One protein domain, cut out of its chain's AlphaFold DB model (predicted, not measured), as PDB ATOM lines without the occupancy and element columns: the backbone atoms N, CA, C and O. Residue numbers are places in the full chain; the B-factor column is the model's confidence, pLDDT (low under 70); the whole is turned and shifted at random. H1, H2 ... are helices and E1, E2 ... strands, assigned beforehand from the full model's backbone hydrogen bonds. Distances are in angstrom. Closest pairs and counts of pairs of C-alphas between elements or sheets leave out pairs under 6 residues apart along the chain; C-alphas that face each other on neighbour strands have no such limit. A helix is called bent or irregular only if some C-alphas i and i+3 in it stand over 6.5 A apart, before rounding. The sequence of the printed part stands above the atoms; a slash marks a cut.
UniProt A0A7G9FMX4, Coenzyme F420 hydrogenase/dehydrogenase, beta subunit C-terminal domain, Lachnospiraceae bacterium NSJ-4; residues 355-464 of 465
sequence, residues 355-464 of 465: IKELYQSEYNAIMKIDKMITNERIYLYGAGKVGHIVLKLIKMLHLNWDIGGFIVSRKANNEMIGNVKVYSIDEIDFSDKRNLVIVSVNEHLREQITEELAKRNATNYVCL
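Overview. This is residues 355 to 464 of the 465 residues of the protein "Coenzyme F420 hydrogenase/dehydrogenase, beta subunit C-terminal domain" of Lachnospiraceae bacterium NSJ-4 (UniProt A0A7G9FMX4). A strongly twisted sheet of five parallel strands forms the middle of three layers, helices on both faces of a sheet, with H2 and H3 on one face and H4 on the other. Short H1 is off the sheet, at the far end of H2. The printed part has 110 residues, with four named helices and five named strands in the order H1 H2 E1 H3 E2 E3 E4 H4 E5; the sheet runs E3 E2 E1 E4 E5. The class is mixed, helices and strands, and the whole is compact, with a radius of gyration of the C-alphas of 13.0 A and spans of 35 by 27 by 27 A.

Along the chain. H1 is residues 355 to 358, beginning at C-alpha 355 (44.628, -38.510, 25.596). H2, residues 360 to 370, measures 15.1 A from first to last C-alpha. E1 is residues 377 to 381, 12.9 A, and H3 is residues 385 to 396, 16.4 A. E2, residues 402 to 408, measures 18.4 A and begins at C-alpha 402 (35.747, -19.997, 29.011). E3 is residues 420 to 424, 13.4 A, and E4 is residues 435 to 439, 12.7 A. H4, residues 443 to 455, measures 19.6 A and is irregular, with C-alphas 444 and 447 7.1 A apart. E5, residues 461 to 463, ends at C-alpha 463 (39.941, -31.499, 42.279).

Arrangement. In the sheet E1 is parallel to E4 at 27 degrees, with N 381 and O 438 at 2.8 A, and to E2 at 26 degrees, with N 378 and O 402 at 2.8 A. Edge strand E3 is parallel to E2 at 43 degrees, with N 406 and O 421 at 2.8 A; edge strand E5 is parallel to E4 at 16 degrees, with N 462 and O 437 at 2.8 A. H3 lies over E2 and E1 at a height over the sheet of 9.8 A and runs along the strands, its closest C-alphas to E1 being Gly 387 and Leu 380, 6.2 A. H4, on the opposite face, lies over E4 at a height over the sheet of 8.0 A; the closest C-alphas are Arg 446 and Val 439, 7.2 A. E1, H3, E2 and E4, H4, E5 are strand-helix-strand units, two parallel neighbour strands with a helix between, and both crossovers are right-handed. H2 is on the sheet and touches residues 390 to 394 of H3 at a steep tilt of 57 degrees, the same way, closest at the C-alphas of Glu 362 and Val 390, 6.6 A. H1 and H2 only just touch, with 3 pairs of C-alphas within 8 A, and only at the corner; the closest are Lys 356 and Tyr 363, 5.4 A. Every O i to N i+4 pair is within hydrogen-bond range in H2 and H3, 7 of 9 are in H4, and H1 is too short for such a pair.

Size, cuts and confidence. The C-alphas farthest apart are those of Glu 357 and Ser 431, 36.5 A. The printed part has no cut. The link from E2 to E3, 11 residues, is long; in it residues 416 to 417 pair antiparallel with residues 420 to 421 of E3. Mean pLDDT of the printed part is 89.0, and residues 412 to 414 are under 70.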
ATOM      1  N   ILE A 355      44.709 -39.248  24.329       93.25
ATOM      2  CA  ILE A 355      44.628 -38.510  25.596       93.25
ATOM      3  C   ILE A 355      44.160 -39.416  26.738       93.25
ATOM      4  O   ILE A 355      44.776 -39.409  27.795       93.25
ATOM      5  N   LYS A 356      43.107 -40.219  26.533       92.56
ATOM      6  CA  LYS A 356      42.587 -41.137  27.559       92.56
ATOM      7  C   LYS A 356      43.634 -42.143  28.020       92.56
ATOM      8  O   LYS A 356      43.652 -42.511  29.185       92.56
ATOM      9  N   GLU A 357      44.467 -42.609  27.101       91.19
ATOM     10  CA  GLU A 357      45.498 -43.589  27.405       91.19
ATOM     11  C   GLU A 357      46.733 -42.944  28.054       91.19
ATOM     12  O   GLU A 357      47.250 -43.475  29.030       91.19
ATOM     13  N   LEU A 358      47.189 -41.788  27.564       89.88
ATOM     14  CA  LEU A 358      48.394 -41.128  28.084       89.88
ATOM     15  C   LEU A 358      48.159 -40.291  29.349       89.88
ATOM     16  O   LEU A 358      49.076 -40.126  30.145       89.88
ATOM     17  N   TYR A 359      46.948 -39.766  29.526       89.62
ATOM     18  CA  TYR A 359      46.563 -38.837  30.594       89.62
ATOM     19  C   TYR A 359      45.218 -39.267  31.189       89.62
ATOM     20  O   TYR A 359      44.239 -38.519  31.183       89.62
ATOM     21  N   GLN A 360      45.125 -40.533  31.605       88.31
ATOM     22  CA  GLN A 360      43.854 -41.159  31.978       88.31
ATOM     23  C   GLN A 360      43.126 -40.410  33.099       88.31
ATOM     24  O   GLN A 360      41.916 -40.186  33.002       88.31
ATOM     25  N   SER A 361      43.854 -40.013  34.143       86.62
ATOM     26  CA  SER A 361      43.298 -39.296  35.290       86.62
ATOM     27  C   SER A 361      42.763 -37.924  34.885       86.62
ATOM     28  O   SER A 361      41.591 -37.617  35.126       86.62
ATOM     29  N   GLU A 362      43.573 -37.136  34.174       89.56
ATOM     30  CA  GLU A 362      43.193 -35.814  33.684       89.56
ATOM     31  C   GLU A 362      42.027 -35.904  32.695       89.56
ATOM     32  O   GLU A 362      41.072 -35.140  32.809       89.56
ATOM     33  N   TYR A 363      42.050 -36.863  31.767       91.44
ATOM     34  CA  TYR A 363      40.970 -37.087  30.806       91.44
ATOM     35  C   TYR A 363      39.649 -37.403  31.503       91.44
ATOM     36  O   TYR A 363      38.632 -36.780  31.210       91.44
ATOM     37  N   ASN A 364      39.648 -38.359  32.435       90.19
ATOM     38  CA  ASN A 364      38.434 -38.760  33.142       90.19
ATOM     39  C   ASN A 364      37.841 -37.594  33.937       90.19
ATOM     40  O   ASN A 364      36.623 -37.402  33.938       90.19
ATOM     41  N   ALA A 365      38.694 -36.801  34.585       88.75
ATOM     42  CA  ALA A 365      38.261 -35.639  35.338       88.75
ATOM     43  C   ALA A 365      37.731 -34.520  34.422       88.75
ATOM     44  O   ALA A 365      36.635 -34.017  34.667       88.75
ATOM     45  N   ILE A 366      38.425 -34.206  33.321       92.38
ATOM     46  CA  ILE A 366      37.962 -33.244  32.306       92.38
ATOM     47  C   ILE A 366      36.599 -33.670  31.746       92.38
ATOM     48  O   ILE A 366      35.667 -32.874  31.740       92.38
ATOM     49  N   MET A 367      36.437 -34.936  31.348       92.56
ATOM     50  CA  MET A 367      35.174 -35.450  30.801       92.56
ATOM     51  C   MET A 367      34.035 -35.486  31.830       92.56
ATOM     52  O   MET A 367      32.865 -35.457  31.450       92.56
ATOM     53  N   LYS A 368      34.344 -35.587  33.130       90.75
ATOM     54  CA  LYS A 368      33.344 -35.463  34.199       90.75
ATOM     55  C   LYS A 368      32.884 -34.013  34.337       90.75
ATOM     56  O   LYS A 368      31.682 -33.780  34.406       90.75
ATOM     57  N   ILE A 369      33.826 -33.070  34.334       91.00
ATOM     58  CA  ILE A 369      33.547 -31.629  34.411       91.00
ATOM     59  C   ILE A 369      32.757 -31.168  33.180       91.00
ATOM     60  O   ILE A 369      31.782 -30.442  33.331       91.00
ATOM     61  N   ASP A 370      33.087 -31.667  31.988       92.44
ATOM     62  CA  ASP A 370      32.405 -31.323  30.729       92.44
ATOM     63  C   ASP A 370      30.901 -31.633  30.747       92.44
ATOM     64  O   ASP A 370      30.105 -30.939  30.129       92.44
ATOM     65  N   LYS A 371      30.484 -32.655  31.505       90.25
ATOM     66  CA  LYS A 371      29.065 -33.009  31.678       90.25
ATOM     67  C   LYS A 371      28.325 -32.115  32.673       90.25
ATOM     68  O   LYS A 371      27.101 -32.173  32.729       90.25
ATOM     69  N   MET A 372      29.061 -31.399  33.516       88.06
ATOM     70  CA  MET A 372      28.520 -30.573  34.595       88.06
ATOM     71  C   MET A 372      28.528 -29.092  34.230       88.06
ATOM     72  O   MET A 372      27.681 -28.350  34.716       88.06
ATOM     73  N   ILE A 373      29.485 -28.679  33.400       87.25
ATOM     74  CA  ILE A 373      29.659 -27.287  33.024       87.25
ATOM     75  C   ILE A 373      28.537 -26.821  32.094       87.25
ATOM     76  O   ILE A 373      28.057 -27.553  31.230       87.25
ATOM     77  N   THR A 374      28.116 -25.581  32.290       84.19
ATOM     78  CA  THR A 374      27.057 -24.911  31.544       84.19
ATOM     79  C   THR A 374      27.576 -23.617  30.923       84.19
ATOM     80  O   THR A 374      27.732 -23.553  29.710       84.19
ATOM     81  N   ASN A 375      27.876 -22.606  31.738       82.56
ATOM     82  CA  ASN A 375      28.337 -21.274  31.324       82.56
ATOM     83  C   ASN A 375      29.374 -20.695  32.306       82.56
ATOM     84  O   ASN A 375      29.533 -19.478  32.418       82.56
ATOM     85  N   GLU A 376      30.026 -21.560  33.080       91.38
ATOM     86  CA  GLU A 376      31.025 -21.173  34.059       91.38
ATOM     87  C   GLU A 376      32.310 -20.674  33.383       91.38
ATOM     88  O   GLU A 376      32.788 -21.237  32.396       91.38
ATOM     89  N   ARG A 377      32.909 -19.644  33.983       93.12
ATOM     90  CA  ARG A 377      34.277 -19.208  33.715       93.12
ATOM     91  C   ARG A 377      35.230 -20.068  34.538       93.12
ATOM     92  O   ARG A 377      35.133 -20.127  35.762       93.12
ATOM     93  N   ILE A 378      36.163 -20.734  33.871       94.00
ATOM     94  CA  ILE A 378      37.042 -21.733  34.476       94.00
ATOM     95  C   ILE A 378      38.388 -21.131  34.840       94.00
ATOM     96  O   ILE A 378      39.083 -20.556  34.002       94.00
ATOM     97  N   TYR A 379      38.813 -21.379  36.070       95.06
ATOM     98  CA  TYR A 379      40.156 -21.083  36.534       95.06
ATOM     99  C   TYR A 379      40.908 -22.362  36.892       95.06
ATOM    100  O   TYR A 379      40.374 -23.241  37.563       95.06
ATOM    101  N   LEU A 380      42.167 -22.464  36.464       95.00
ATOM    102  CA  LEU A 380      43.038 -23.595  36.787       95.00
ATOM    103  C   LEU A 380      43.922 -23.229  37.981       95.00
ATOM    104  O   LEU A 380      44.847 -22.425  37.852       95.00
ATOM    105  N   TYR A 381      43.658 -23.797  39.154       94.75
ATOM    106  CA  TYR A 381      44.514 -23.587  40.316       94.75
ATOM    107  C   TYR A 381      45.786 -24.420  40.172       94.75
ATOM    108  O   TYR A 381      45.745 -25.648  40.211       94.75
ATOM    109  N   GLY A 382      46.925 -23.743  40.039       91.56
ATOM    110  CA  GLY A 382      48.234 -24.345  39.826       91.56
ATOM    111  C   GLY A 382      48.766 -24.085  38.423       91.56
ATOM    112  O   GLY A 382      48.398 -24.755  37.468       91.56
ATOM    113  N   ALA A 383      49.731 -23.174  38.316       89.12
ATOM    114  CA  ALA A 383      50.464 -22.895  37.083       89.12
ATOM    115  C   ALA A 383      51.692 -23.814  36.881       89.12
ATOM    116  O   ALA A 383      52.636 -23.463  36.180       89.12
ATOM    117  N   GLY A 384      51.717 -24.979  37.531       87.69
ATOM    118  CA  GLY A 384      52.781 -25.973  37.378       87.69
ATOM    119  C   GLY A 384      52.554 -26.900  36.180       87.69
ATOM    120  O   GLY A 384      51.668 -26.673  35.354       87.69
ATOM    121  N   LYS A 385      53.323 -27.994  36.123       85.69
ATOM    122  CA  LYS A 385      53.247 -29.004  35.052       85.69
ATOM    123  C   LYS A 385      51.826 -29.553  34.846       85.69
ATOM    124  O   LYS A 385      51.357 -29.594  33.715       85.69
ATOM    125  N   VAL A 386      51.128 -29.916  35.928       88.00
ATOM    126  CA  VAL A 386      49.763 -30.478  35.869       88.00
ATOM    127  C   VAL A 386      48.776 -29.484  35.248       88.00
ATOM    128  O   VAL A 386      48.096 -29.824  34.285       88.00
ATOM    129  N   GLY A 387      48.739 -28.233  35.716       90.62
ATOM    130  CA  GLY A 387      47.861 -27.208  35.139       90.62
ATOM    131  C   GLY A 387      48.139 -26.918  33.664       90.62
ATOM    132  O   GLY A 387      47.202 -26.740  32.884       90.62
ATOM    133  N   HIS A 388      49.407 -26.943  33.245       89.62
ATOM    134  CA  HIS A 388      49.772 -26.797  31.832       89.62
ATOM    135  C   HIS A 388      49.270 -27.966  30.978       89.62
ATOM    136  O   HIS A 388      48.744 -27.738  29.888       89.62
ATOM    137  N   ILE A 389      49.392 -29.202  31.477       89.06
ATOM    138  CA  ILE A 389      48.848 -30.395  30.815       89.06
ATOM    139  C   ILE A 389      47.334 -30.252  30.670       89.06
ATOM    140  O   ILE A 389      46.820 -30.358  29.563       89.06
ATOM    141  N   VAL A 390      46.619 -29.925  31.745       91.38
ATOM    142  CA  VAL A 390      45.154 -29.791  31.735       91.38
ATOM    143  C   VAL A 390      44.700 -28.736  30.729       91.38
ATOM    144  O   VAL A 390      43.850 -29.020  29.886       91.38
ATOM    145  N   LEU A 391      45.320 -27.552  30.741       91.69
ATOM    146  CA  LEU A 391      45.042 -26.502  29.762       91.69
ATOM    147  C   LEU A 391      45.281 -26.980  28.322       91.69
ATOM    148  O   LEU A 391      44.480 -26.693  27.429       91.69
ATOM    149  N   LYS A 392      46.381 -27.704  28.083       89.12
ATOM    150  CA  LYS A 392      46.704 -28.283  26.774       89.12
ATOM    151  C   LYS A 392      45.637 -29.290  26.338       89.12
ATOM    152  O   LYS A 392      45.169 -29.210  25.205       89.12
ATOM    153  N   LEU A 393      45.214 -30.188  27.228       91.12
ATOM    154  CA  LEU A 393      44.203 -31.206  26.939       91.12
ATOM    155  C   LEU A 393      42.837 -30.593  26.622       91.12
ATOM    156  O   LEU A 393      42.222 -31.000  25.641       91.12
ATOM    157  N   ILE A 394      42.396 -29.584  27.379       91.50
ATOM    158  CA  ILE A 394      41.146 -28.845  27.114       91.50
ATOM    159  C   ILE A 394      41.167 -28.251  25.698       91.50
ATOM    160  O   ILE A 394      40.226 -28.442  24.926       91.50
ATOM    161  N   LYS A 395      42.273 -27.587  25.328       88.75
ATOM    162  CA  LYS A 395      42.453 -27.003  23.988       88.75
ATOM    163  C   LYS A 395      42.441 -28.064  22.888       88.75
ATOM    164  O   LYS A 395      41.806 -27.858  21.859       88.75
ATOM    165  N   MET A 396      43.121 -29.193  23.101       88.56
ATOM    166  CA  MET A 396      43.165 -30.301  22.139       88.56
ATOM    167  C   MET A 396      41.794 -30.957  21.967       88.56
ATOM    168  O   MET A 396      41.380 -31.225  20.848       88.56
ATOM    169  N   LEU A 397      41.054 -31.170  23.053       89.69
ATOM    170  CA  LEU A 397      39.704 -31.737  23.015       89.69
ATOM    171  C   LEU A 397      38.658 -30.777  22.420       89.69
ATOM    172  O   LEU A 397      37.504 -31.176  22.278       89.69
ATOM    173  N   HIS A 398      39.061 -29.557  22.038       83.62
ATOM    174  CA  HIS A 398      38.204 -28.507  21.486       83.62
ATOM    175  C   HIS A 398      37.001 -28.197  22.380       83.62
ATOM    176  O   HIS A 398      35.883 -28.003  21.903       83.62
ATOM    177  N   LEU A 399      37.235 -28.167  23.690       84.06
ATOM    178  CA  LEU A 399      36.209 -27.778  24.641       84.06
ATOM    179  C   LEU A 399      36.030 -26.257  24.561       84.06
ATOM    180  O   LEU A 399      36.996 -25.508  24.714       84.06
ATOM    181  N   ASN A 400      34.797 -25.798  24.332       86.94
ATOM    182  CA  ASN A 400      34.437 -24.372  24.266       86.94
ATOM    183  C   ASN A 400      34.342 -23.739  25.666       86.94
ATOM    184  O   ASN A 400      33.435 -22.965  25.958       86.94
ATOM    185  N   TRP A 401      35.248 -24.128  26.554       92.12
ATOM    186  CA  TRP A 401      35.300 -23.672  27.932       92.12
ATOM    187  C   TRP A 401      35.865 -22.245  27.999       92.12
ATOM    188  O   TRP A 401      36.902 -21.964  27.391       92.12
ATOM    189  N   ASP A 402      35.225 -21.348  28.757       92.31
ATOM    190  CA  ASP A 402      35.747 -19.997  29.011       92.31
ATOM    191  C   ASP A 402      36.894 -20.067  30.028       92.31
ATOM    192  O   ASP A 402      36.673 -20.089  31.238       92.31
ATOM    193  N   ILE A 403      38.136 -20.156  29.547       93.38
ATOM    194  CA  ILE A 403      39.316 -20.213  30.419       93.38
ATOM    195  C   ILE A 403      39.678 -18.805  30.903       93.38
ATOM    196  O   ILE A 403      40.300 -18.017  30.188       93.38
ATOM    197  N   GLY A 404      39.350 -18.526  32.163       91.44
ATOM    198  CA  GLY A 404      39.615 -17.259  32.831       91.44
ATOM    199  C   GLY A 404      41.091 -17.018  33.142       91.44
ATOM    200  O   GLY A 404      41.548 -15.881  33.012       91.44
ATOM    201  N   GLY A 405      41.840 -18.055  33.532       94.19
ATOM    202  CA  GLY A 405      43.264 -17.948  33.861       94.19
ATOM    203  C   GLY A 405      43.789 -19.055  34.775       94.19
ATOM    204  O   GLY A 405      43.054 -19.954  35.182       94.19
ATOM    205  N   PHE A 406      45.070 -18.961  35.128       95.44
ATOM    206  CA  PHE A 406      45.655 -19.722  36.228       95.44
ATOM    207  C   PHE A 406      45.479 -18.987  37.557       95.44
ATOM    208  O   PHE A 406      45.581 -17.761  37.600       95.44
ATOM    209  N   ILE A 407      45.297 -19.739  38.642       94.88
ATOM    210  CA  ILE A 407      45.358 -19.240  40.021       94.88
ATOM    211  C   ILE A 407      46.620 -19.787  40.691       94.88
ATOM    212  O   ILE A 407      46.948 -20.968  40.551       94.88
ATOM    213  N   VAL A 408      47.328 -18.941  41.436       93.00
ATOM    214  CA  VAL A 408      48.464 -19.320  42.285       93.00
ATOM    215  C   VAL A 408      48.301 -18.741  43.687       93.00
ATOM    216  O   VAL A 408      47.748 -17.659  43.857       93.00
ATOM    217  N   SER A 409      48.823 -19.427  44.707       89.56
ATOM    218  CA  SER A 409      48.717 -18.950  46.095       89.56
ATOM    219  C   SER A 409      49.496 -17.652  46.341       89.56
ATOM    220  O   SER A 409      49.133 -16.875  47.215       89.56
ATOM    221  N   ARG A 410      50.593 -17.427  45.602       84.00
ATOM    222  CA  ARG A 410      51.387 -16.190  45.634       84.00
ATOM    223  C   ARG A 410      51.901 -15.866  44.235       84.00
ATOM    224  O   ARG A 410      52.479 -16.728  43.573       84.00
ATOM    225  N   LYS A 411      51.711 -14.624  43.798       80.44
ATOM    226  CA  LYS A 411      52.145 -14.126  42.486       80.44
ATOM    227  C   LYS A 411      53.598 -13.653  42.575       80.44
ATOM    228  O   LYS A 411      53.909 -12.769  43.362       80.44
ATOM    229  N   ALA A 412      54.488 -14.283  41.807       69.50
ATOM    230  CA  ALA A 412      55.936 -14.086  41.932       69.50
ATOM    231  C   ALA A 412      56.537 -13.018  40.999       69.50
ATOM    232  O   ALA A 412      57.719 -12.754  41.161       69.50
ATOM    233  N   ASN A 413      55.764 -12.486  40.030       65.38
ATOM    234  CA  ASN A 413      56.008 -11.314  39.145       65.38
ATOM    235  C   ASN A 413      55.426 -11.506  37.723       65.38
ATOM    236  O   ASN A 413      55.260 -10.531  36.998       65.38
ATOM    237  N   ASN A 414      55.084 -12.734  37.312       65.12
ATOM    238  CA  ASN A 414      54.486 -12.988  35.993       65.12
ATOM    239  C   ASN A 414      52.964 -12.796  36.017       65.12
ATOM    240  O   ASN A 414      52.256 -13.518  36.718       65.12
ATOM    241  N   GLU A 415      52.458 -11.864  35.207       78.25
ATOM    242  CA  GLU A 415      51.014 -11.658  35.004       78.25
ATOM    243  C   GLU A 415      50.414 -12.589  33.942       78.25
ATOM    244  O   GLU A 415      49.197 -12.772  33.886       78.25
ATOM    245  N   MET A 416      51.261 -13.197  33.107       80.19
ATOM    246  CA  MET A 416      50.875 -14.039  31.975       80.19
ATOM    247  C   MET A 416      51.782 -15.269  31.878       80.19
ATOM    248  O   MET A 416      52.995 -15.179  32.069       80.19
ATOM    249  N   ILE A 417      51.197 -16.412  31.525       77.00
ATOM    250  CA  ILE A 417      51.896 -17.627  31.100       77.00
ATOM    251  C   ILE A 417      51.379 -17.984  29.707       77.00
ATOM    252  O   ILE A 417      50.215 -18.355  29.522       77.00
ATOM    253  N   GLY A 418      52.238 -17.811  28.701       76.75
ATOM    254  CA  GLY A 418      51.798 -17.769  27.308       76.75
ATOM    255  C   GLY A 418      50.738 -16.679  27.124       76.75
ATOM    256  O   GLY A 418      50.951 -15.532  27.504       76.75
ATOM    257  N   ASN A 419      49.567 -17.061  26.609       80.31
ATOM    258  CA  ASN A 419      48.426 -16.155  26.415       80.31
ATOM    259  C   ASN A 419      47.368 -16.264  27.529       80.31
ATOM    260  O   ASN A 419      46.232 -15.837  27.336       80.31
ATOM    261  N   VAL A 420      47.704 -16.871  28.671       87.50
ATOM    262  CA  VAL A 420      46.771 -17.084  29.786       87.50
ATOM    263  C   VAL A 420      47.200 -16.255  30.990       87.50
ATOM    264  O   VAL A 420      48.362 -16.296  31.393       87.50
ATOM    265  N   LYS A 421      46.257 -15.506  31.565       92.31
ATOM    266  CA  LYS A 421      46.495 -14.664  32.744       92.31
ATOM    267  C   LYS A 421      46.781 -15.500  33.984       92.31
ATOM    268  O   LYS A 421      46.211 -16.578  34.150       92.31
ATOM    269  N   VAL A 422      47.625 -14.970  34.862       93.75
ATOM    270  CA  VAL A 422      47.915 -15.540  36.178       93.75
ATOM    271  C   VAL A 422      47.408 -14.600  37.262       93.75
ATOM    272  O   VAL A 422      47.800 -13.431  37.344       93.75
ATOM    273  N   TYR A 423      46.553 -15.147  38.112       93.50
ATOM    274  CA  TYR A 423      45.948 -14.475  39.246       93.50
ATOM    275  C   TYR A 423      46.525 -15.043  40.542       93.50
ATOM    276  O   TYR A 423      46.688 -16.254  40.690       93.50
ATOM    277  N   SER A 424      46.822 -14.170  41.496       92.62
ATOM    278  CA  SER A 424      46.860 -14.544  42.902       92.62
ATOM    279  C   SER A 424      45.475 -15.037  43.313       92.62
ATOM    280  O   SER A 424      44.464 -14.554  42.803       92.62
ATOM    281  N   ILE A 425      45.414 -15.967  44.262       92.19
ATOM    282  CA  ILE A 425      44.147 -16.443  44.829       92.19
ATOM    283  C   ILE A 425      43.270 -15.287  45.344       92.19
ATOM    284  O   ILE A 425      42.054 -15.346  45.216       92.19
ATOM    285  N   ASP A 426      43.877 -14.211  45.846       90.81
ATOM    286  CA  ASP A 426      43.161 -13.044  46.374       90.81
ATOM    287  C   ASP A 426      42.601 -12.111  45.280       90.81
ATOM    288  O   ASP A 426      41.825 -11.208  45.579       90.81
ATOM    289  N   GLU A 427      42.971 -12.316  44.009       91.62
ATOM    290  CA  GLU A 427      42.457 -11.549  42.861       91.62
ATOM    291  C   GLU A 427      41.159 -12.153  42.281       91.62
ATOM    292  O   GLU A 427      40.600 -11.607  41.327       91.62
ATOM    293  N   ILE A 428      40.683 -13.286  42.813       92.25
ATOM    294  CA  ILE A 428      39.502 -14.001  42.314       92.25
ATOM    295  C   ILE A 428      38.309 -13.796  43.246       92.25
ATOM    296  O   ILE A 428      38.372 -14.094  44.437       92.25
ATOM    297  N   ASP A 429      37.187 -13.348  42.681       90.06
ATOM    298  CA  ASP A 429      35.911 -13.296  43.390       90.06
ATOM    299  C   ASP A 429      35.255 -14.685  43.415       90.06
ATOM    300  O   ASP A 429      34.656 -15.139  42.437       90.06
ATOM    301  N   PHE A 430      35.379 -15.366  44.553       89.44
ATOM    302  CA  PHE A 430      34.771 -16.677  44.788       89.44
ATOM    303  C   PHE A 430      33.277 -16.620  45.137       89.44
ATOM    304  O   PHE A 430      32.641 -17.671  45.245       89.44
ATOM    305  N   SER A 431      32.703 -15.424  45.318       86.56
ATOM    306  CA  SER A 431      31.263 -15.263  45.538       86.56
ATOM    307  C   SER A 431      30.457 -15.379  44.237       86.56
ATOM    308  O   SER A 431      29.295 -15.800  44.272       86.56
ATOM    309  N   ASP A 432      31.076 -15.096  43.081       87.94
ATOM    310  CA  ASP A 432      30.474 -15.353  41.773       87.94
ATOM    311  C   ASP A 432      30.450 -16.859  41.493       87.94
ATOM    312  O   ASP A 432      31.449 -17.478  41.127       87.94
ATOM    313  N   LYS A 433      29.263 -17.458  41.621       84.50
ATOM    314  CA  LYS A 433      29.046 -18.892  41.392       84.50
ATOM    315  C   LYS A 433      29.345 -19.338  39.959       84.50
ATOM    316  O   LYS A 433      29.476 -20.538  39.733       84.50
ATOM    317  N   ARG A 434      29.469 -18.409  39.003       89.19
ATOM    318  CA  ARG A 434      29.908 -18.719  37.635       89.19
ATOM    319  C   ARG A 434      31.403 -19.016  37.559       89.19
ATOM    320  O   ARG A 434      31.830 -19.553  36.548       89.19
ATOM    321  N   ASN A 435      32.196 -18.697  38.580       91.94
ATOM    322  CA  ASN A 435      33.611 -19.047  38.607       91.94
ATOM    323  C   ASN A 435      33.780 -20.491  39.096       91.94
ATOM    324  O   ASN A 435      33.555 -20.783  40.269       91.94
ATOM    325  N   LEU A 436      34.195 -21.386  38.198       93.25
ATOM    326  CA  LEU A 436      34.562 -22.762  38.527       93.25
ATOM    327  C   LEU A 436      36.081 -22.867  38.668       93.25
ATOM    328  O   LEU A 436      36.818 -22.571  37.725       93.25
ATOM    329  N   VAL A 437      36.562 -23.350  39.811       94.38
ATOM    330  CA  VAL A 437      37.993 -23.611  40.010       94.38
ATOM    331  C   VAL A 437      38.317 -25.089  39.846       94.38
ATOM    332  O   VAL A 437      37.842 -25.935  40.596       94.38
ATOM    333  N   ILE A 438      39.187 -25.411  38.894       94.38
ATOM    334  CA  ILE A 438      39.762 -26.748  38.743       94.38
ATOM    335  C   ILE A 438      41.109 -26.764  39.459       94.38
ATOM    336  O   ILE A 438      42.051 -26.088  39.048       94.38
ATOM    337  N   VAL A 439      41.220 -27.550  40.525       93.81
ATOM    338  CA  VAL A 439      42.466 -27.723  41.275       93.81
ATOM    339  C   VAL A 439      43.378 -28.683  40.510       93.81
ATOM    340  O   VAL A 439      43.203 -29.901  40.554       93.81
ATOM    341  N   SER A 440      44.345 -28.115  39.787       91.94
ATOM    342  CA  SER A 440      45.280 -28.795  38.884       91.94
ATOM    343  C   SER A 440      46.720 -28.748  39.410       91.94
ATOM    344  O   SER A 440      47.635 -28.234  38.760       91.94
ATOM    345  N   VAL A 441      46.914 -29.282  40.616       90.06
ATOM    346  CA  VAL A 441      48.215 -29.397  41.297       90.06
ATOM    347  C   VAL A 441      48.571 -30.860  41.569       90.06
ATOM    348  O   VAL A 441      47.725 -31.750  41.463       90.06
ATOM    349  N   ASN A 442      49.830 -31.101  41.943       86.75
ATOM    350  CA  ASN A 442      50.271 -32.406  42.439       86.75
ATOM    351  C   ASN A 442      49.450 -32.834  43.665       86.75
ATOM    352  O   ASN A 442      49.057 -31.989  44.467       86.75
ATOM    353  N   GLU A 443      49.267 -34.144  43.841       85.69
ATOM    354  CA  GLU A 443      48.433 -34.730  44.900       85.69
ATOM    355  C   GLU A 443      48.762 -34.207  46.306       85.69
ATOM    356  O   GLU A 443      47.862 -33.771  47.019       85.69
ATOM    357  N   HIS A 444      50.049 -34.117  46.656       87.94
ATOM    358  CA  HIS A 444      50.509 -33.633  47.965       87.94
ATOM    359  C   HIS A 444      50.185 -32.159  48.260       87.94
ATOM    360  O   HIS A 444      50.302 -31.734  49.403       87.94
ATOM    361  N   LEU A 445      49.809 -31.362  47.253       88.88
ATOM    362  CA  LEU A 445      49.402 -29.965  47.442       88.88
ATOM    363  C   LEU A 445      47.883 -29.806  47.533       88.88
ATOM    364  O   LEU A 445      47.414 -28.725  47.880       88.88
ATOM    365  N   ARG A 446      47.099 -30.835  47.190       89.31
ATOM    366  CA  ARG A 446      45.644 -30.697  47.033       89.31
ATOM    367  C   ARG A 446      44.966 -30.278  48.327       89.31
ATOM    368  O   ARG A 446      44.213 -29.315  48.291       89.31
ATOM    369  N   GLU A 447      45.282 -30.941  49.437       91.00
ATOM    370  CA  GLU A 447      44.696 -30.652  50.752       91.00
ATOM    371  C   GLU A 447      44.918 -29.187  51.146       91.00
ATOM    372  O   GLU A 447      43.958 -28.443  51.356       91.00
ATOM    373  N   GLN A 448      46.171 -28.731  51.080       91.69
ATOM    374  CA  GLN A 448      46.537 -27.342  51.348       91.69
ATOM    375  C   GLN A 448      45.761 -26.354  50.460       91.69
ATOM    376  O   GLN A 448      45.283 -25.328  50.942       91.69
ATOM    377  N   ILE A 449      45.625 -26.636  49.160       92.75
ATOM    378  CA  ILE A 449      44.887 -25.751  48.249       92.75
ATOM    379  C   ILE A 449      43.388 -25.752  48.556       92.75
ATOM    380  O   ILE A 449      42.763 -24.692  48.541       92.75
ATOM    381  N   THR A 450      42.801 -26.906  48.863       91.94
ATOM    382  CA  THR A 450      41.378 -26.992  49.211       91.94
ATOM    383  C   THR A 450      41.058 -26.270  50.516       91.94
ATOM    384  O   THR A 450      40.028 -25.604  50.596       91.94
ATOM    385  N   GLU A 451      41.960 -26.296  51.501       92.75
ATOM    386  CA  GLU A 451      41.831 -25.494  52.721       92.75
ATOM    387  C   GLU A 451      41.882 -23.991  52.429       92.75
ATOM    388  O   GLU A 451      41.085 -23.223  52.966       92.75
ATOM    389  N   GLU A 452      42.790 -23.547  51.553       91.75
ATOM    390  CA  GLU A 452      42.889 -22.135  51.163       91.75
ATOM    391  C   GLU A 452      41.653 -21.636  50.401       91.75
ATOM    392  O   GLU A 452      41.231 -20.491  50.597       91.75
ATOM    393  N   LEU A 453      41.051 -22.495  49.573       92.75
ATOM    394  CA  LEU A 453      39.773 -22.234  48.909       92.75
ATOM    395  C   LEU A 453      38.618 -22.177  49.922       92.75
ATOM    396  O   LEU A 453      37.792 -21.263  49.862       92.75
ATOM    397  N   ALA A 454      38.591 -23.093  50.897       91.19
ATOM    398  CA  ALA A 454      37.577 -23.121  51.949       91.19
ATOM    399  C   ALA A 454      37.619 -21.865  52.835       91.19
ATOM    400  O   ALA A 454      36.575 -21.270  53.097       91.19
ATOM    401  N   LYS A 455      38.815 -21.389  53.217       92.12
ATOM    402  CA  LYS A 455      38.998 -20.127  53.969       92.12
ATOM    403  C   LYS A 455      38.414 -18.905  53.250       92.12
ATOM    404  O   LYS A 455      38.083 -17.918  53.898       92.12
ATOM    405  N   ARG A 456      38.290 -18.967  51.922       90.38
ATOM    406  CA  ARG A 456      37.744 -17.902  51.065       90.38
ATOM    407  C   ARG A 456      36.296 -18.158  50.639       90.38
ATOM    408  O   ARG A 456      35.793 -17.467  49.761       90.38
ATOM    409  N   ASN A 457      35.621 -19.125  51.263       87.81
ATOM    410  CA  ASN A 457      34.246 -19.524  50.954       87.81
ATOM    411  C   ASN A 457      34.031 -19.921  49.479       87.81
ATOM    412  O   ASN A 457      32.926 -19.782  48.952       87.81
ATOM    413  N   ALA A 458      35.066 -20.432  48.803       89.06
ATOM    414  CA  ALA A 458      34.918 -20.965  47.455       89.06
ATOM    415  C   ALA A 458      34.070 -22.241  47.500       89.06
ATOM    416  O   ALA A 458      34.453 -23.238  48.109       89.06
ATOM    417  N   THR A 459      32.907 -22.211  46.850       86.38
ATOM    418  CA  THR A 459      31.945 -23.330  46.855       86.38
ATOM    419  C   THR A 459      31.871 -24.073  45.523       86.38
ATOM    420  O   THR A 459      31.354 -25.186  45.483       86.38
ATOM    421  N   ASN A 460      32.410 -23.491  44.447       89.50
ATOM    422  CA  ASN A 460      32.399 -24.071  43.107       89.50
ATOM    423  C   ASN A 460      33.822 -24.443  42.658       89.50
ATOM    424  O   ASN A 460      34.476 -23.713  41.911       89.50
ATOM    425  N   TYR A 461      34.334 -25.569  43.161       91.44
ATOM    426  CA  TYR A 461      35.633 -26.101  42.751       91.44
ATOM    427  C   TYR A 461      35.629 -27.627  42.620       91.44
ATOM    428  O   TYR A 461      34.845 -28.326  43.262       91.44
ATOM    429  N   VAL A 462      36.528 -28.149  41.783       90.00
ATOM    430  CA  VAL A 462      36.722 -29.585  41.542       90.00
ATOM    431  C   VAL A 462      38.210 -29.909  41.592       90.00
ATOM    432  O   VAL A 462      39.021 -29.230  40.967       90.00
ATOM    433  N   CYS A 463      38.579 -30.973  42.299       87.62
ATOM    434  CA  CYS A 463      39.941 -31.499  42.279       87.62
ATOM    435  C   CYS A 463      40.110 -32.514  41.150       87.62
ATOM    436  O   CYS A 463      39.287 -33.417  40.991       87.62
ATOM    437  N   LEU A 464      41.185 -32.378  40.370       81.00
ATOM    438  CA  LEU A 464      41.615 -33.454  39.481       81.00
ATOM    439  C   LEU A 464      42.205 -34.556  40.359       81.00
ATOM    440  O   LEU A 464      43.105 -34.256  41.140       81.00
TER     441      LEU A 464